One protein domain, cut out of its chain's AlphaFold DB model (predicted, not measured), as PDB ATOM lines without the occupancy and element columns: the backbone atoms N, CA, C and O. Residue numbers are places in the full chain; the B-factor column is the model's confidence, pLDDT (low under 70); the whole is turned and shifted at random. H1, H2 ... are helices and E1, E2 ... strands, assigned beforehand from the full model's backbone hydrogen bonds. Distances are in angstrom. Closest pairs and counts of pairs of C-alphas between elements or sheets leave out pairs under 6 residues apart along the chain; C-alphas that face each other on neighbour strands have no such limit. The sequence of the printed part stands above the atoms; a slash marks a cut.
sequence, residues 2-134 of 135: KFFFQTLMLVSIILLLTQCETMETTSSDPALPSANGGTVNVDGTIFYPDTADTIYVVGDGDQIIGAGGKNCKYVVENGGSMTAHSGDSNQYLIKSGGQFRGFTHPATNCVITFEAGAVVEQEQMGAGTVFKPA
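What this domain is: This is residues 2 to 134 of the 135 residues of an uncharacterized protein of Verrucomicrobiales bacterium (UniProt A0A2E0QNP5). The body of this model is a chain wound in stacked turns, a flattened solenoid whose two walls are parallel sheets set face to face as a sandwich: E1, E3, E5, E7, E9 and E10 make one wall, and E2, E4, E6 and E8 make the other. From this compact body a long arm sticks out, residues 2 to 27, with the helix H1 at its far end. The printed part has 133 residues, with one named helix followed along the chain by ten named strands, E1 to E10; both sheets are all parallel, in the orders E1 E3 E5 E7 E9 E10 and E2 E4 E6 E8. The class is mixed, helices and strands, though under half of the residues are in named elements. The whole is loose, with a radius of gyration of the C-alphas of 20.2 A, and spans 70 by 31 by 27 A, the arm making the length.

Where its parts are: Find C-alpha 2 at (162.442, 132.710, 243.804); from there H1, residues 2 to 17, runs 23.4 A to C-alpha 17 at (166.250, 154.942, 237.530). Read on through residues 18 to 38, which hold no named element, to C-alpha 39 at (183.360, 189.269, 219.159), where E1, residues 39 to 41, begins. E2 is residues 45 to 47 and E3 is residues 55 to 58. E4, residues 63 to 67, is 10.6 A long from first to last C-alpha. Next come E5 at residues 73 to 76, E6 at residues 81 to 84 and E7 at residues 91 to 94. E8, residues 99 to 103, is 12.4 A long, and E9 follows at residues 111 to 114. E10, residues 130 to 133, ends at C-alpha 133 at (166.735, 187.732, 202.293).

How they stand to each other: Begin with the six-stranded sheet, whose edge strands are E1 and E10. E1 and E3 are parallel at 12 degrees, and you will find N 40 and O 55 at 2.7 A. E5 and E7 are parallel at 10 degrees, with N 74 and O 91 at 2.8 A. E9 and E10 are parallel at 22 degrees, with N 112 and O 130 at 2.8 A. From edge to edge the strands' lines turn by 65 degrees. In the other sheet the edge strands are E2 and E8, and the turn is 9 degrees. There E2 and E4 are parallel at 6 degrees, with N 46 and O 63 at 2.9 A, and E6 and E8 are parallel at 9 degrees, with N 101 and O 82 at 2.8 A. Beside E8, residues 99 to 100 of that strand form a short parallel pairing with residues 119 to 120. The two sheets form a sandwich, two sheets face to face, their facing parts 9.9 A centre to centre and their strands at 30 degrees to each other. The chain changes sheet at each link from E1 to E2 through E8 to E9. Across the sandwich, the closest C-alphas of E7 and E8 are those of Ile 94 and Phe 100, 6.8 A apart. H1 is not on either sheet; in its backbone every O i to N i+4 pair is within hydrogen-bond range.

The domain as a whole: The two C-alphas farthest apart are those of Lys 2 and Gly 128, 71.2 A. Without residues 2 to 27, which stand free, the body spans 33 by 27 by 21 A. The printed part has no cut. The long links are H1 to E1, with 21 residues, and E9 to E10, with 15. The mean pLDDT of the printed part is 83.2; look at residues 2 to 37, where the values are under 70.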
ATOM      1  N   LYS A   2     163.031 131.837 244.852       50.62
ATOM      2  CA  LYS A   2     162.442 132.710 243.804       50.62
ATOM      3  C   LYS A   2     162.069 134.128 244.274       50.62
ATOM      4  O   LYS A   2     162.368 135.083 243.571       50.62
ATOM      5  N   PHE A   3     161.497 134.265 245.474       51.34
ATOM      6  CA  PHE A   3     161.116 135.577 246.017       51.34
ATOM      7  C   PHE A   3     162.316 136.497 246.261       51.34
ATOM      8  O   PHE A   3     162.251 137.665 245.917       51.34
ATOM      9  N   PHE A   4     163.433 135.962 246.764       55.19
ATOM     10  CA  PHE A   4     164.642 136.750 247.037       55.19
ATOM     11  C   PHE A   4     165.280 137.327 245.764       55.19
ATOM     12  O   PHE A   4     165.771 138.451 245.779       55.19
ATOM     13  N   PHE A   5     165.233 136.586 244.652       56.19
ATOM     14  CA  PHE A   5     165.732 137.068 243.361       56.19
ATOM     15  C   PHE A   5     164.852 138.175 242.765       56.19
ATOM     16  O   PHE A   5     165.376 139.112 242.169       56.19
ATOM     17  N   GLN A   6     163.530 138.106 242.960       55.47
ATOM     18  CA  GLN A   6     162.607 139.147 242.496       55.47
ATOM     19  C   GLN A   6     162.780 140.464 243.256       55.47
ATOM     20  O   GLN A   6     162.782 141.523 242.632       55.47
ATOM     21  N   THR A   7     162.978 140.415 244.578       58.59
ATOM     22  CA  THR A   7     163.206 141.634 245.365       58.59
ATOM     23  C   THR A   7     164.538 142.290 245.018       58.59
ATOM     24  O   THR A   7     164.601 143.511 244.921       58.59
ATOM     25  N   LEU A   8     165.588 141.497 244.771       60.00
ATOM     26  CA  LEU A   8     166.895 142.024 244.370       60.00
ATOM     27  C   LEU A   8     166.819 142.737 243.009       60.00
ATOM     28  O   LEU A   8     167.356 143.829 242.859       60.00
ATOM     29  N   MET A   9     166.082 142.164 242.051       60.34
ATOM     30  CA  MET A   9     165.915 142.736 240.711       60.34
ATOM     31  C   MET A   9     165.116 144.050 240.723       60.34
ATOM     32  O   MET A   9     165.461 144.979 239.995       60.34
ATOM     33  N   LEU A  10     164.089 144.165 241.577       58.62
ATOM     34  CA  LEU A  10     163.330 145.413 241.729       58.62
ATOM     35  C   LEU A  10     164.183 146.540 242.329       58.62
ATOM     36  O   LEU A  10     164.095 147.679 241.876       58.62
ATOM     37  N   VAL A  11     165.035 146.227 243.310       62.09
ATOM     38  CA  VAL A  11     165.950 147.211 243.911       62.09
ATOM     39  C   VAL A  11     166.995 147.680 242.891       62.09
ATOM     40  O   VAL A  11     167.284 148.872 242.823       62.09
ATOM     41  N   SER A  12     167.502 146.785 242.036       60.59
ATOM     42  CA  SER A  12     168.433 147.146 240.956       60.59
ATOM     43  C   SER A  12     167.814 148.081 239.910       60.59
ATOM     44  O   SER A  12     168.489 148.989 239.437       60.59
ATOM     45  N   ILE A  13     166.532 147.899 239.571       62.50
ATOM     46  CA  ILE A  13     165.821 148.769 238.616       62.50
ATOM     47  C   ILE A  13     165.606 150.172 239.200       62.50
ATOM     48  O   ILE A  13     165.758 151.158 238.485       62.50
ATOM     49  N   ILE A  14     165.318 150.281 240.501       59.78
ATOM     50  CA  ILE A  14     165.181 151.581 241.176       59.78
ATOM     51  C   ILE A  14     166.530 152.319 241.216       59.78
ATOM     52  O   ILE A  14     166.567 153.514 240.947       59.78
ATOM     53  N   LEU A  15     167.639 151.611 241.462       57.25
ATOM     54  CA  LEU A  15     168.994 152.188 241.424       57.25
ATOM     55  C   LEU A  15     169.410 152.661 240.018       57.25
ATOM     56  O   LEU A  15     170.107 153.668 239.898       57.25
ATOM     57  N   LEU A  16     168.959 151.975 238.963       56.91
ATOM     58  CA  LEU A  16     169.164 152.399 237.570       56.91
ATOM     59  C   LEU A  16     168.331 153.641 237.212       56.91
ATOM     60  O   LEU A  16     168.805 154.497 236.477       56.91
ATOM     61  N   LEU A  17     167.120 153.779 237.762       55.44
ATOM     62  CA  LEU A  17     166.250 154.942 237.530       55.44
ATOM     63  C   LEU A  17     166.673 156.186 238.330       55.44
ATOM     64  O   LEU A  17     166.288 157.296 237.972       55.44
ATOM     65  N   THR A  18     167.474 156.033 239.390       54.50
ATOM     66  CA  THR A  18     168.078 157.165 240.119       54.50
ATOM     67  C   THR A  18     169.344 157.712 239.468       54.50
ATOM     68  O   THR A  18     169.851 158.732 239.919       54.50
ATOM     69  N   GLN A  19     169.815 157.107 238.373       47.22
ATOM     70  CA  GLN A  19     170.751 157.758 237.454       47.22
ATOM     71  C   GLN A  19     170.002 158.685 236.483       47.22
ATOM     72  O   GLN A  19     170.343 158.783 235.308       47.22
ATOM     73  N   CYS A  20     168.978 159.398 236.974       50.59
ATOM     74  CA  CYS A  20     168.747 160.747 236.484       50.59
ATOM     75  C   CYS A  20     170.058 161.472 236.748       50.59
ATOM     76  O   CYS A  20     170.318 161.894 237.875       50.59
ATOM     77  N   GLU A  21     170.904 161.533 235.725       51.88
ATOM     78  CA  GLU A  21     171.971 162.503 235.683       51.88
ATOM     79  C   GLU A  21     171.298 163.823 236.031       51.88
ATOM     80  O   GLU A  21     170.432 164.326 235.311       51.88
ATOM     81  N   THR A  22     171.609 164.334 237.221       49.91
ATOM     82  CA  THR A  22     171.576 165.764 237.425       49.91
ATOM     83  C   THR A  22     172.408 166.272 236.271       49.91
ATOM     84  O   THR A  22     173.623 166.080 236.284       49.91
ATOM     85  N   MET A  23     171.744 166.781 235.230       48.44
ATOM     86  CA  MET A  23     172.375 167.648 234.258       48.44
ATOM     87  C   MET A  23     173.115 168.623 235.147       48.44
ATOM     88  O   MET A  23     172.474 169.385 235.879       48.44
ATOM     89  N   GLU A  24     174.437 168.468 235.226       40.38
ATOM     90  CA  GLU A  24     175.250 169.485 235.835       40.38
ATOM     91  C   GLU A  24     174.819 170.711 235.054       40.38
ATOM     92  O   GLU A  24     175.043 170.823 233.848       40.38
ATOM     93  N   THR A  25     174.089 171.600 235.721       45.28
ATOM     94  CA  THR A  25     174.125 172.994 235.356       45.28
ATOM     95  C   THR A  25     175.575 173.325 235.599       45.28
ATOM     96  O   THR A  25     175.952 173.764 236.686       45.28
ATOM     97  N   THR A  26     176.420 172.996 234.628       41.88
ATOM     98  CA  THR A  26     177.710 173.590 234.516       41.88
ATOM     99  C   THR A  26     177.348 175.052 234.316       41.88
ATOM    100  O   THR A  26     177.211 175.576 233.221       41.88
ATOM    101  N   SER A  27     177.279 175.745 235.444       40.41
ATOM    102  CA  SER A  27     177.836 177.066 235.610       40.41
ATOM    103  C   SER A  27     179.346 177.036 235.316       40.41
ATOM    104  O   SER A  27     180.120 177.720 235.975       40.41
ATOM    105  N   SER A  28     179.791 176.268 234.315       38.34
ATOM    106  CA  SER A  28     180.703 176.771 233.315       38.34
ATOM    107  C   SER A  28     179.918 177.844 232.573       38.34
ATOM    108  O   SER A  28     179.441 177.651 231.462       38.34
ATOM    109  N   ASP A  29     179.751 178.980 233.241       42.00
ATOM    110  CA  ASP A  29     179.917 180.245 232.567       42.00
ATOM    111  C   ASP A  29     181.161 180.040 231.685       42.00
ATOM    112  O   ASP A  29     182.254 179.847 232.242       42.00
ATOM    113  N   PRO A  30     181.043 179.911 230.348       44.12
ATOM    114  CA  PRO A  30     182.217 179.895 229.500       44.12
ATOM    115  C   PRO A  30     182.672 181.345 229.466       44.12
ATOM    116  O   PRO A  30     182.471 181.979 228.442       44.12
ATOM    117  N   ALA A  31     183.114 181.858 230.632       43.19
ATOM    118  CA  ALA A  31     183.165 183.257 231.034       43.19
ATOM    119  C   ALA A  31     182.657 184.122 229.898       43.19
ATOM    120  O   ALA A  31     183.484 184.519 229.074       43.19
ATOM    121  N   LEU A  32     181.326 184.268 229.770       47.62
ATOM    122  CA  LEU A  32     180.745 185.080 228.700       47.62
ATOM    123  C   LEU A  32     181.536 186.373 228.797       47.62
ATOM    124  O   LEU A  32     181.478 186.998 229.865       47.62
ATOM    125  N   PRO A  33     182.406 186.705 227.819       47.78
ATOM    126  CA  PRO A  33     183.281 187.832 228.012       47.78
ATOM    127  C   PRO A  33     182.311 188.971 228.249       47.78
ATOM    128  O   PRO A  33     181.414 189.197 227.434       47.78
ATOM    129  N   SER A  34     182.413 189.584 229.430       49.41
ATOM    130  CA  SER A  34     181.683 190.792 229.797       49.41
ATOM    131  C   SER A  34     182.223 191.892 228.890       49.41
ATOM    132  O   SER A  34     182.964 192.781 229.297       49.41
ATOM    133  N   ALA A  35     181.939 191.746 227.610       47.34
ATOM    134  CA  ALA A  35     182.473 192.483 226.505       47.34
ATOM    135  C   ALA A  35     181.254 193.106 225.858       47.34
ATOM    136  O   ALA A  35     180.785 192.699 224.793       47.34
ATOM    137  N   ASN A  36     180.768 194.139 226.541       59.47
ATOM    138  CA  ASN A  36     180.206 195.251 225.807       59.47
ATOM    139  C   ASN A  36     181.252 195.638 224.746       59.47
ATOM    140  O   ASN A  36     182.347 196.081 225.102       59.47
ATOM    141  N   GLY A  37     180.966 195.368 223.469       64.69
ATOM    142  CA  GLY A  37     181.864 195.697 222.355       64.69
ATOM    143  C   GLY A  37     182.871 194.625 221.898       64.69
ATOM    144  O   GLY A  37     183.941 194.993 221.418       64.69
ATOM    145  N   GLY A  38     182.582 193.322 222.024       85.06
ATOM    146  CA  GLY A  38     183.485 192.234 221.591       85.06
ATOM    147  C   GLY A  38     182.936 191.317 220.492       85.06
ATOM    148  O   GLY A  38     181.757 191.371 220.156       85.06
ATOM    149  N   THR A  39     183.789 190.443 219.945       94.06
ATOM    150  CA  THR A  39     183.360 189.269 219.159       94.06
ATOM    151  C   THR A  39     183.562 188.002 219.982       94.06
ATOM    152  O   THR A  39     184.631 187.808 220.556       94.06
ATOM    153  N   VAL A  40     182.546 187.148 220.020       94.25
ATOM    154  CA  VAL A  40     182.509 185.872 220.729       94.25
ATOM    155  C   VAL A  40     182.274 184.773 219.706       94.25
ATOM    156  O   VAL A  40     181.229 184.745 219.058       94.25
ATOM    157  N   ASN A  41     183.235 183.866 219.569       96.19
ATOM    158  CA  ASN A  41     182.999 182.602 218.881       96.19
ATOM    159  C   ASN A  41     182.362 181.656 219.897       96.19
ATOM    160  O   ASN A  41     182.923 181.459 220.975       96.19
ATOM    161  N   VAL A  42     181.174 181.155 219.587       95.06
ATOM    162  CA  VAL A  42     180.463 180.214 220.451       95.06
ATOM    163  C   VAL A  42     181.173 178.865 220.399       95.06
ATOM    164  O   VAL A  42     181.637 178.469 219.338       95.06
ATOM    165  N   ASP A  43     181.268 178.204 221.548       95.38
ATOM    166  CA  ASP A  43     181.769 176.837 221.693       95.38
ATOM    167  C   ASP A  43     180.741 176.062 222.524       95.38
ATOM    168  O   ASP A  43     180.463 176.409 223.680       95.38
ATOM    169  N   GLY A  44     180.086 175.084 221.907       96.06
ATOM    170  CA  GLY A  44     178.978 174.348 222.499       96.06
ATOM    171  C   GLY A  44     177.700 175.186 222.587       96.06
ATOM    172  O   GLY A  44     177.226 175.737 221.596       96.06
ATOM    173  N   THR A  45     177.075 175.238 223.767       96.94
ATOM    174  CA  THR A  45     175.802 175.954 223.969       96.94
ATOM    175  C   THR A  45     175.951 177.114 224.942       96.94
ATOM    176  O   THR A  45     176.332 176.917 226.094       96.94
ATOM    177  N   ILE A  46     175.559 178.315 224.511       95.31
ATOM    178  CA  ILE A  46     175.416 179.481 225.389       95.31
ATOM    179  C   ILE A  46     173.936 179.730 225.674       95.31
ATOM    180  O   ILE A  46     173.112 179.855 224.763       95.31
ATOM    181  N   PHE A  47     173.615 179.860 226.959       94.75
ATOM    182  CA  PHE A  47     172.272 180.153 227.440       94.75
ATOM    183  C   PHE A  47     172.145 181.614 227.863       94.75
ATOM    184  O   PHE A  47     172.998 182.144 228.569       94.75
ATOM    185  N   TYR A  48     171.048 182.237 227.447       92.31
ATOM    186  CA  TYR A  48     170.607 183.570 227.848       92.31
ATOM    187  C   TYR A  48     171.683 184.666 227.774       92.31
ATOM    188  O   TYR A  48     171.849 185.411 228.740       92.31
ATOM    189  N   PRO A  49     172.419 184.813 226.650       90.44
ATOM    190  CA  PRO A  49     173.324 185.943 226.513       90.44
ATOM    191  C   PRO A  49     172.509 187.243 226.477       90.44
ATOM    192  O   PRO A  49     171.725 187.488 225.550       90.44
ATOM    193  N   ASP A  50     172.707 188.064 227.504       87.81
ATOM    194  CA  ASP A  50     172.065 189.365 227.696       87.81
ATOM    195  C   ASP A  50     173.131 190.463 227.787       87.81
ATOM    196  O   ASP A  50     173.391 191.059 228.832       87.81
ATOM    197  N   THR A  51     173.846 190.645 226.679       88.88
ATOM    198  CA  THR A  51     174.912 191.642 226.543       88.88
ATOM    199  C   THR A  51     174.480 192.791 225.638       88.88
ATOM    200  O   THR A  51     173.430 192.740 224.989       88.88
ATOM    201  N   ALA A  52     175.299 193.842 225.587       92.38
ATOM    202  CA  ALA A  52     175.130 194.932 224.640       92.38
ATOM    203  C   ALA A  52     176.298 194.998 223.652       92.38
ATOM    204  O   ALA A  52     177.446 194.752 224.015       92.38
ATOM    205  N   ASP A  53     176.011 195.376 222.407       92.69
ATOM    206  CA  ASP A  53     177.030 195.698 221.398       92.69
ATOM    207  C   ASP A  53     178.039 194.547 221.149       92.69
ATOM    208  O   ASP A  53     179.212 194.774 220.843       92.69
ATOM    209  N   THR A  54     177.605 193.292 221.303       93.44
ATOM    210  CA  THR A  54     178.442 192.094 221.117       93.44
ATOM    211  C   THR A  54     178.153 191.427 219.776       93.44
ATOM    212  O   THR A  54     177.006 191.342 219.335       93.44
ATOM    213  N   ILE A  55     179.192 190.901 219.132       96.19
ATOM    214  CA  ILE A  55     179.076 190.036 217.959       96.19
ATOM    215  C   ILE A  55     179.230 188.583 218.403       96.19
ATOM    216  O   ILE A  55     180.251 188.228 218.975       96.19
ATOM    217  N   TYR A  56     178.261 187.733 218.102       97.00
ATOM    218  CA  TYR A  56     178.330 186.292 218.307       97.00
ATOM    219  C   TYR A  56     178.475 185.583 216.966       97.00
ATOM    220  O   TYR A  56     177.745 185.894 216.025       97.00
ATOM    221  N   VAL A  57     179.385 184.619 216.888       98.06
ATOM    222  CA  VAL A  57     179.548 183.720 215.741       98.06
ATOM    223  C   VAL A  57     179.240 182.305 216.209       98.06
ATOM    224  O   VAL A  57     179.944 181.776 217.064       98.06
ATOM    225  N   VAL A  58     178.167 181.723 215.679       98.31
ATOM    226  CA  VAL A  58     177.679 180.386 216.035       98.31
ATOM    227  C   VAL A  58     178.108 179.411 214.942       98.31
ATOM    228  O   VAL A  58     177.609 179.508 213.818       98.31
ATOM    229  N   GLY A  59     179.071 178.544 215.263       98.06
ATOM    230  CA  GLY A  59     179.662 177.563 214.356       98.06
ATOM    231  C   GLY A  59     178.864 176.264 214.231       98.06
ATOM    232  O   GLY A  59     177.755 176.141 214.746       98.06
ATOM    233  N   ASP A  60     179.431 175.299 213.506       98.31
ATOM    234  CA  ASP A  60     178.824 173.982 213.285       98.31
ATOM    235  C   ASP A  60     178.705 173.193 214.596       98.31
ATOM    236  O   ASP A  60     179.694 172.986 215.295       98.31
ATOM    237  N   GLY A  61     177.491 172.745 214.921       97.25
ATOM    238  CA  GLY A  61     177.196 172.051 216.175       97.25
ATOM    239  C   GLY A  61     177.043 172.970 217.391       97.25
ATOM    240  O   GLY A  61     176.592 172.502 218.438       97.25
ATOM    241  N   ASP A  62     177.340 174.264 217.250       98.38
ATOM    242  CA  ASP A  62     177.198 175.251 218.315       98.38
ATOM    243  C   ASP A  62     175.791 175.856 218.348       98.38
ATOM    244  O   ASP A  62     175.055 175.905 217.350       98.38
ATOM    245  N   GLN A  63     175.406 176.368 219.518       98.12
ATOM    246  CA  GLN A  63     174.078 176.920 219.722       98.12
ATOM    247  C   GLN A  63     174.031 178.107 220.687       98.12
ATOM    248  O   GLN A  63     174.691 178.139 221.724       98.12
ATOM    249  N   ILE A  64     173.146 179.060 220.388       97.25
ATOM    250  CA  ILE A  64     172.661 180.043 221.363       97.25
ATOM    251  C   ILE A  64     171.181 179.803 221.650       97.25
ATOM    252  O   ILE A  64     170.365 179.716 220.729       97.25
ATOM    253  N   ILE A  65     170.818 179.764 222.931       95.88
ATOM    254  CA  ILE A  65     169.429 179.645 223.383       95.88
ATOM    255  C   ILE A  65     169.093 180.811 224.304       95.88
ATOM    256  O   ILE A  65     169.731 181.016 225.329       95.88
ATOM    257  N   GLY A  66     168.045 181.552 223.964       92.88
ATOM    258  CA  GLY A  66     167.462 182.564 224.833       92.88
ATOM    259  C   GLY A  66     168.160 183.926 224.802       92.88
ATOM    260  O   GLY A  66     168.094 184.657 225.784       92.88
ATOM    261  N   ALA A  67     168.817 184.292 223.700       92.75
ATOM    262  CA  ALA A  67     169.444 185.612 223.567       92.75
ATOM    263  C   ALA A  67     168.431 186.754 223.755       92.75
ATOM    264  O   ALA A  67     167.386 186.741 223.104       92.75
ATOM    265  N   GLY A  68     168.742 187.719 224.625       90.50
ATOM    266  CA  GLY A  68     167.847 188.832 224.983       90.50
ATOM    267  C   GLY A  68     168.474 190.226 224.897       90.50
ATOM    268  O   GLY A  68     167.776 191.207 225.134       90.50
ATOM    269  N   GLY A  69     169.762 190.299 224.545       90.62
ATOM    270  CA  GLY A  69     170.565 191.519 224.589       90.62
ATOM    271  C   GLY A  69     170.132 192.642 223.641       90.62
ATOM    272  O   GLY A  69     169.081 192.597 222.990       90.62
ATOM    273  N   LYS A  70     170.983 193.665 223.540       94.62
ATOM    274  CA  LYS A  70     170.710 194.888 222.773       94.62
ATOM    275  C   LYS A  70     171.844 195.254 221.823       94.62
ATOM    276  O   LYS A  70     173.009 195.216 222.202       94.62
ATOM    277  N   ASN A  71     171.501 195.705 220.614       96.12
ATOM    278  CA  ASN A  71     172.464 196.099 219.574       96.12
ATOM    279  C   ASN A  71     173.502 195.010 219.241       96.12
ATOM    280  O   ASN A  71     174.580 195.296 218.716       96.12
ATOM    281  N   CYS A  72     173.203 193.753 219.548       96.00
ATOM    282  CA  CYS A  72     174.087 192.638 219.270       96.00
ATOM    283  C   CYS A  72     173.989 192.235 217.800       96.00
ATOM    284  O   CYS A  72     172.961 192.420 217.141       96.00
ATOM    285  N   LYS A  73     175.059 191.629 217.290       97.25
ATOM    286  CA  LYS A  73     175.074 190.974 215.985       97.25
ATOM    287  C   LYS A  73     175.268 189.480 216.178       97.25
ATOM    288  O   LYS A  73     176.252 189.062 216.765       97.25
ATOM    289  N   TYR A  74     174.387 188.671 215.622       97.69
ATOM    290  CA  TYR A  74     174.501 187.221 215.620       97.69
ATOM    291  C   TYR A  74     174.782 186.764 214.195       97.69
ATOM    292  O   TYR A  74     174.053 187.126 213.274       97.69
ATOM    293  N   VAL A  75     175.849 186.002 214.000       98.31
ATOM    294  CA  VAL A  75     176.181 185.341 212.741       98.31
ATOM    295  C   VAL A  75     176.033 183.848 212.976       98.31
ATOM    296  O   VAL A  75     176.793 183.269 213.745       98.31
ATOM    297  N   VAL A  76     175.033 183.242 212.346       98.50
ATOM    298  CA  VAL A  76     174.773 181.806 212.440       98.50
ATOM    299  C   VAL A  76     175.312 181.163 211.173       98.50
ATOM    300  O   VAL A  76     174.758 181.364 210.089       98.50
ATOM    301  N   GLU A  77     176.438 180.470 211.307       98.69
ATOM    302  CA  GLU A  77     177.109 179.768 210.216       98.69
ATOM    303  C   GLU A  77     176.376 178.458 209.876       98.69
ATOM    304  O   GLU A  77     175.428 178.049 210.552       98.69
ATOM    305  N   ASN A  78     176.818 177.790 208.809       98.50
ATOM    306  CA  ASN A  78     176.324 176.462 208.451       98.50
ATOM    307  C   ASN A  78     176.466 175.486 209.631       98.50
ATOM    308  O   ASN A  78     177.545 175.386 210.210       98.50
ATOM    309  N   GLY A  79     175.390 174.769 209.962       97.81
ATOM    310  CA  GLY A  79     175.356 173.831 211.088       97.81
ATOM    311  C   GLY A  79     175.142 174.484 212.460       97.81
ATOM    312  O   GLY A  79     174.831 173.777 213.417       97.81
ATOM    313  N   GLY A  80     175.229 175.815 212.552       98.56
ATOM    314  CA  GLY A  80     174.929 176.567 213.766       98.56
ATOM    315  C   GLY A  80     173.433 176.790 213.975       98.56
ATOM    316  O   GLY A  80     172.640 176.834 213.026       98.56
ATOM    317  N   SER A  81     173.035 176.960 215.237       98.38
ATOM    318  CA  SER A  81     171.630 177.135 215.619       98.38
ATOM    319  C   SER A  81     171.420 178.269 216.618       98.38
ATOM    320  O   SER A  81     172.210 178.493 217.534       98.38
ATOM    321  N   MET A  82     170.306 178.979 216.478       96.19
ATOM    322  CA  MET A  82     169.931 180.040 217.399       96.19
ATOM    323  C   MET A  82     168.434 180.052 217.694       96.19
ATOM    324  O   MET A  82     167.602 180.003 216.790       96.19
ATOM    325  N   THR A  83     168.099 180.220 218.971       95.44
ATOM    326  CA  THR A  83     166.758 180.588 219.440       95.44
ATOM    327  C   THR A  83     166.870 181.867 220.255       95.44
ATOM    328  O   THR A  83     167.599 181.905 221.247       95.44
ATOM    329  N   ALA A  84     166.171 182.925 219.856       93.75
ATOM    330  CA  ALA A  84     166.189 184.185 220.588       93.75
ATOM    331  C   ALA A  84     165.085 184.214 221.657       93.75
ATOM    332  O   ALA A  84     163.999 183.655 221.483       93.75
ATOM    333  N   HIS A  85     165.359 184.858 222.791       90.00
ATOM    334  CA  HIS A  85     164.342 185.109 223.805       90.00
ATOM    335  C   HIS A  85     163.506 186.324 223.417       90.00
ATOM    336  O   HIS A  85     162.332 186.203 223.087       90.00
ATOM    337  N   SER A  86     164.157 187.479 223.397       85.69
ATOM    338  CA  SER A  86     163.629 188.782 223.014       85.69
ATOM    339  C   SER A  86     164.810 189.617 222.505       85.69
ATOM    340  O   SER A  86     165.823 189.069 222.065       85.69
ATOM    341  N   GLY A  87     164.701 190.938 222.533       89.69
ATOM    342  CA  GLY A  87     165.833 191.820 222.295       89.69
ATOM    343  C   GLY A  87     165.408 193.113 221.637       89.69
ATOM    344  O   GLY A  87     164.270 193.250 221.178       89.69
ATOM    345  N   ASP A  88     166.341 194.055 221.597       95.00
ATOM    346  CA  ASP A  88     166.131 195.352 220.969       95.00
ATOM    347  C   ASP A  88     167.272 195.676 220.009       95.00
ATOM    348  O   ASP A  88     168.446 195.634 220.377       95.00
ATOM    349  N   SER A  89     166.917 196.053 218.782       97.00
ATOM    350  CA  SER A  89     167.868 196.564 217.787       97.00
ATOM    351  C   SER A  89     169.001 195.584 217.434       97.00
ATOM    352  O   SER A  89     170.074 195.988 216.983       97.00
ATOM    353  N   ASN A  90     168.767 194.282 217.617       96.25
ATOM    354  CA  ASN A  90     169.729 193.237 217.278       96.25
ATOM    355  C   ASN A  90     169.712 192.923 215.778       96.25
ATOM    356  O   ASN A  90     168.686 193.015 215.100       96.25
ATOM    357  N   GLN A  91     170.856 192.484 215.263       97.50
ATOM    358  CA  GLN A  91     171.021 192.039 213.884       97.50
ATOM    359  C   GLN A  91     171.358 190.553 213.853       97.50
ATOM    360  O   GLN A  91     172.275 190.106 214.530       97.50
ATOM    361  N   TYR A  92     170.658 189.795 213.023       97.62
ATOM    362  CA  TYR A  92     170.850 188.361 212.858       97.62
ATOM    363  C   TYR A  92     171.186 188.101 211.393       97.62
ATOM    364  O   TYR A  92     170.415 188.467 210.510       97.62
ATOM    365  N   LEU A  93     172.346 187.510 211.128       98.25
ATOM    366  CA  LEU A  93     172.757 187.031 209.815       98.25
ATOM    367  C   LEU A  93     172.755 185.507 209.844       98.25
ATOM    368  O   LEU A  93     173.602 184.904 210.498       98.25
ATOM    369  N   ILE A  94     171.805 184.902 209.139       98.50
ATOM    370  CA  ILE A  94     171.654 183.450 209.065       98.50
ATOM    371  C   ILE A  94     172.183 182.996 207.714       98.50
ATOM    372  O   ILE A  94     171.577 183.266 206.674       98.50
ATOM    373  N   LYS A  95     173.350 182.361 207.721       98.50
ATOM    374  CA  LYS A  95     173.991 181.892 206.496       98.50
ATOM    375  C   LYS A  95     173.346 180.612 205.989       98.50
ATOM    376  O   LYS A  95     172.559 179.974 206.689       98.50
ATOM    377  N   SER A  96     173.677 180.238 204.757       98.38
ATOM    378  CA  SER A  96     173.206 178.986 204.167       98.38
ATOM    379  C   SER A  96     173.526 177.791 205.078       98.38
ATOM    380  O   SER A  96     174.660 177.641 205.529       98.38
ATOM    381  N   GLY A  97     172.518 176.970 205.387       97.94
ATOM    382  CA  GLY A  97     172.626 175.843 206.322       97.94
ATOM    383  C   GLY A  97     172.603 176.204 207.816       97.94
ATOM    384  O   GLY A  97     172.562 175.302 208.652       97.94
ATOM    385  N   GLY A  98     172.590 177.492 208.172       98.56
ATOM    386  CA  GLY A  98     172.363 177.963 209.541       98.56
ATOM    387  C   GLY A  98     170.879 177.969 209.917       98.56
ATOM    388  O   GLY A  98     170.002 178.032 209.048       98.56
ATOM    389  N   GLN A  99     170.588 177.910 211.220       98.44
ATOM    390  CA  GLN A  99     169.219 177.817 211.737       98.44
ATOM    391  C   GLN A  99     168.878 178.952 212.703       98.44
ATOM    392  O   GLN A  99     169.520 179.130 213.736       98.44
ATOM    393  N   PHE A 100     167.795 179.667 212.411       97.69
ATOM    394  CA  PHE A 100     167.158 180.604 213.327       97.69
ATOM    395  C   PHE A 100     165.743 180.141 213.647       97.69
ATOM    396  O   PHE A 100     164.882 180.110 212.770       97.69
ATOM    397  N   ARG A 101     165.498 179.808 214.912       95.56
ATOM    398  CA  ARG A 101     164.236 179.235 215.405       95.56
ATOM    399  C   ARG A 101     163.244 180.284 215.916       95.56
ATOM    400  O   ARG A 101     162.353 179.979 216.696       95.56
ATOM    401  N   GLY A 102     163.427 181.541 215.526       93.44
ATOM    402  CA  GLY A 102     162.533 182.624 215.920       93.44
ATOM    403  C   GLY A 102     162.785 183.176 217.322       93.44
ATOM    404  O   GLY A 102     163.822 182.929 217.956       93.44
ATOM    405  N   PHE A 103     161.815 183.968 217.774       93.81
ATOM    406  CA  PHE A 103     161.791 184.562 219.101       93.81
ATOM    407  C   PHE A 103     160.751 183.862 219.973       93.81
ATOM    408  O   PHE A 103     159.640 183.581 219.534       93.81
ATOM    409  N   THR A 104     161.082 183.626 221.238       91.38
ATOM    410  CA  THR A 104     160.104 183.107 222.214       91.38
ATOM    411  C   THR A 104     159.217 184.212 222.801       91.38
ATOM    412  O   THR A 104     158.111 183.930 223.251       91.38
ATOM    413  N   HIS A 105     159.651 185.474 222.734       90.88
ATOM    414  CA  HIS A 105     158.873 186.673 223.049       90.88
ATOM    415  C   HIS A 105     159.079 187.753 221.972       90.88
ATOM    416  O   HIS A 105     160.153 187.815 221.376       90.88
ATOM    417  N   PRO A 106     158.108 188.657 221.741       91.62
ATOM    418  CA  PRO A 106     158.237 189.691 220.714       91.62
ATOM    419  C   PRO A 106     159.497 190.558 220.889       91.62
ATOM    420  O   PRO A 106     159.625 191.286 221.873       91.62
ATOM    421  N   ALA A 107     160.408 190.510 219.916       92.50
ATOM    422  CA  ALA A 107     161.589 191.375 219.860       92.50
ATOM    423  C   ALA A 107     161.310 192.672 219.090       92.50
ATOM    424  O   ALA A 107     160.502 192.679 218.156       92.50
ATOM    425  N   THR A 108     161.991 193.763 219.441       94.88
ATOM    426  CA  THR A 108     161.765 195.090 218.850       94.88
ATOM    427  C   THR A 108     162.934 195.556 217.994       94.88
ATOM    428  O   THR A 108     164.091 195.395 218.362       94.88
ATOM    429  N   ASN A 109     162.636 196.192 216.859       96.81
ATOM    430  CA  ASN A 109     163.632 196.797 215.960       96.81
ATOM    431  C   ASN A 109     164.738 195.840 215.480       96.81
ATOM    432  O   ASN A 109     165.820 196.283 215.095       96.81
ATOM    433  N   CYS A 110     164.495 194.532 215.508       96.38
ATOM    434  CA  CYS A 110     165.485 193.546 215.110       96.38
ATOM    435  C   CYS A 110     165.502 193.354 213.590       96.38
ATOM    436  O   CYS A 110     164.474 193.432 212.919       96.38
ATOM    437  N   VAL A 111     166.666 193.042 213.030       96.88
ATOM    438  CA  VAL A 111     166.804 192.749 211.598       96.88
ATOM    439  C   VAL A 111     167.350 191.348 211.421       96.88
ATOM    440  O   VAL A 111     168.488 191.075 211.792       96.88
ATOM    441  N   ILE A 112     166.561 190.480 210.801       97.25
ATOM    442  CA  ILE A 112     166.951 189.119 210.462       97.25
ATOM    443  C   ILE A 112     167.209 189.087 208.960       97.25
ATOM    444  O   ILE A 112     166.298 189.273 208.155       97.25
ATOM    445  N   THR A 113     168.470 188.887 208.593       98.19
ATOM    446  CA  THR A 113     168.929 188.733 207.214       98.19
ATOM    447  C   THR A 113     169.339 187.286 206.990       98.19
ATOM    448  O   THR A 113     170.101 186.748 207.790       98.19
ATOM    449  N   PHE A 114     168.846 186.643 205.935       98.31
ATOM    450  CA  PHE A 114     169.090 185.215 205.718       98.31
ATOM    451  C   PHE A 114     169.463 184.875 204.276       98.31
ATOM    452  O   PHE A 114     168.862 185.375 203.328       98.31
ATOM    453  N   GLU A 115     170.463 184.018 204.110       98.25
ATOM    454  CA  GLU A 115     170.917 183.534 202.806       98.25
ATOM    455  C   GLU A 115     170.020 182.410 202.269       98.25
ATOM    456  O   GLU A 115     169.287 181.744 203.005       98.25
ATOM    457  N   ALA A 116     170.098 182.156 200.960       97.75
ATOM    458  CA  ALA A 116     169.432 181.005 200.364       97.75
ATOM    459  C   ALA A 116     169.954 179.696 200.989       97.75
ATOM    460  O   ALA A 116     171.159 179.454 201.047       97.75
ATOM    461  N   GLY A 117     169.039 178.844 201.455       96.94
ATOM    462  CA  GLY A 117     169.370 177.598 202.156       96.94
ATOM    463  C   GLY A 117     169.479 177.727 203.678       96.94
ATOM    464  O   GLY A 117     169.716 176.723 204.341       96.94
ATOM    465  N   ALA A 118     169.295 178.921 204.247       98.06
ATOM    466  CA  ALA A 118     169.088 179.087 205.684       98.06
ATOM    467  C   ALA A 118     167.711 178.553 206.119       98.06
ATOM    468  O   ALA A 118     166.737 178.622 205.363       98.06
ATOM    469  N   VAL A 119     167.611 178.083 207.364       97.69
ATOM    470  CA  VAL A 119     166.333 177.748 208.007       97.69
ATOM    471  C   VAL A 119     165.937 178.901 208.920       97.69
ATOM    472  O   VAL A 119     166.670 179.237 209.848       97.69
ATOM    473  N   VAL A 120     164.785 179.516 208.656       96.69
ATOM    474  CA  VAL A 120     164.293 180.672 209.417       96.69
ATOM    475  C   VAL A 120     162.839 180.454 209.800       96.69
ATOM    476  O   VAL A 120     161.950 180.450 208.950       96.69
ATOM    477  N   GLU A 121     162.604 180.318 211.098       94.00
ATOM    478  CA  GLU A 121     161.277 180.258 211.696       94.00
ATOM    479  C   GLU A 121     160.868 181.667 212.142       94.00
ATOM    480  O   GLU A 121     161.618 182.379 212.815       94.00
ATOM    481  N   GLN A 122     159.679 182.103 211.724       83.44
ATOM    482  CA  GLN A 122     159.164 183.454 211.979       83.44
ATOM    483  C   GLN A 122     158.136 183.438 213.109       83.44
ATOM    484  O   GLN A 122     156.973 183.798 212.926       83.44
ATOM    485  N   GLU A 123     158.564 182.985 214.283       73.06
ATOM    486  CA  GLU A 123     157.726 182.975 215.477       73.06
ATOM    487  C   GLU A 123     157.922 184.271 216.294       73.06
ATOM    488  O   GLU A 123     159.048 184.735 216.481       73.06
ATOM    489  N   GLN A 124     156.800 184.872 216.718       77.56
ATOM    490  CA  GLN A 124     156.688 186.067 217.578       77.56
ATOM    491  C   GLN A 124     157.478 187.307 217.106       77.56
ATOM    492  O   GLN A 124     158.548 187.645 217.611       77.56
ATOM    493  N   MET A 125     156.896 188.069 216.175       83.00
ATOM    494  CA  MET A 125     157.450 189.359 215.743       83.00
ATOM    495  C   MET A 125     156.960 190.504 216.635       83.00
ATOM    496  O   MET A 125     155.754 190.709 216.780       83.00
ATOM    497  N   GLY A 126     157.883 191.285 217.196       88.69
ATOM    498  CA  GLY A 126     157.559 192.564 217.830       88.69
ATOM    499  C   GLY A 126     157.705 193.751 216.875       88.69
ATOM    500  O   GLY A 126     158.077 193.618 215.707       88.69
ATOM    501  N   ALA A 127     157.372 194.942 217.372       94.94
ATOM    502  CA  ALA A 127     157.338 196.158 216.565       94.94
ATOM    503  C   ALA A 127     158.712 196.496 215.959       94.94
ATOM    504  O   ALA A 127     159.736 196.441 216.637       94.94
ATOM    505  N   GLY A 128     158.729 196.867 214.676       95.06
ATOM    506  CA  GLY A 128     159.951 197.257 213.965       95.06
ATOM    507  C   GLY A 128     160.880 196.097 213.590       95.06
ATOM    508  O   GLY A 128     161.886 196.336 212.928       95.06
ATOM    509  N   THR A 129     160.551 194.859 213.971       95.62
ATOM    510  CA  THR A 129     161.338 193.681 213.601       95.62
ATOM    511  C   THR A 129     161.031 193.246 212.173       95.62
ATOM    512  O   THR A 129     159.869 193.164 211.775       95.62
ATOM    513  N   VAL A 130     162.076 192.974 211.390       95.56
ATOM    514  CA  VAL A 130     161.963 192.633 209.968       95.56
ATOM    515  C   VAL A 130     162.789 191.406 209.609       95.56
ATOM    516  O   VAL A 130     163.917 191.235 210.067       95.56
ATOM    517  N   PHE A 131     162.234 190.589 208.717       95.62
ATOM    518  CA  PHE A 131     162.885 189.431 208.114       95.62
ATOM    519  C   PHE A 131     163.085 189.710 206.628       95.62
ATOM    520  O   PHE A 131     162.130 190.057 205.932       95.62
ATOM    521  N   LYS A 132     164.315 189.581 206.128       96.00
ATOM    522  CA  LYS A 132     164.622 189.817 204.715       96.00
ATOM    523  C   LYS A 132     165.708 188.873 204.191       96.00
ATOM    524  O   LYS A 132     166.648 188.569 204.921       96.00
ATOM    525  N   PRO A 133     165.632 188.442 202.927       96.12
ATOM    526  CA  PRO A 133     166.735 187.732 202.293       96.12
ATOM    527  C   PRO A 133     168.012 188.587 202.243       96.12
ATOM    528  O   PRO A 133     167.940 189.813 202.111       96.12
ATOM    529  N   ALA A 134     169.175 187.942 202.325       91.19
ATOM    530  CA  ALA A 134     170.446 188.529 201.917       91.19
ATOM    531  C   ALA A 134     170.422 188.735 200.392       91.19
ATOM    532  O   ALA A 134     169.983 187.844 199.662       91.19
TER     533      ALA A 134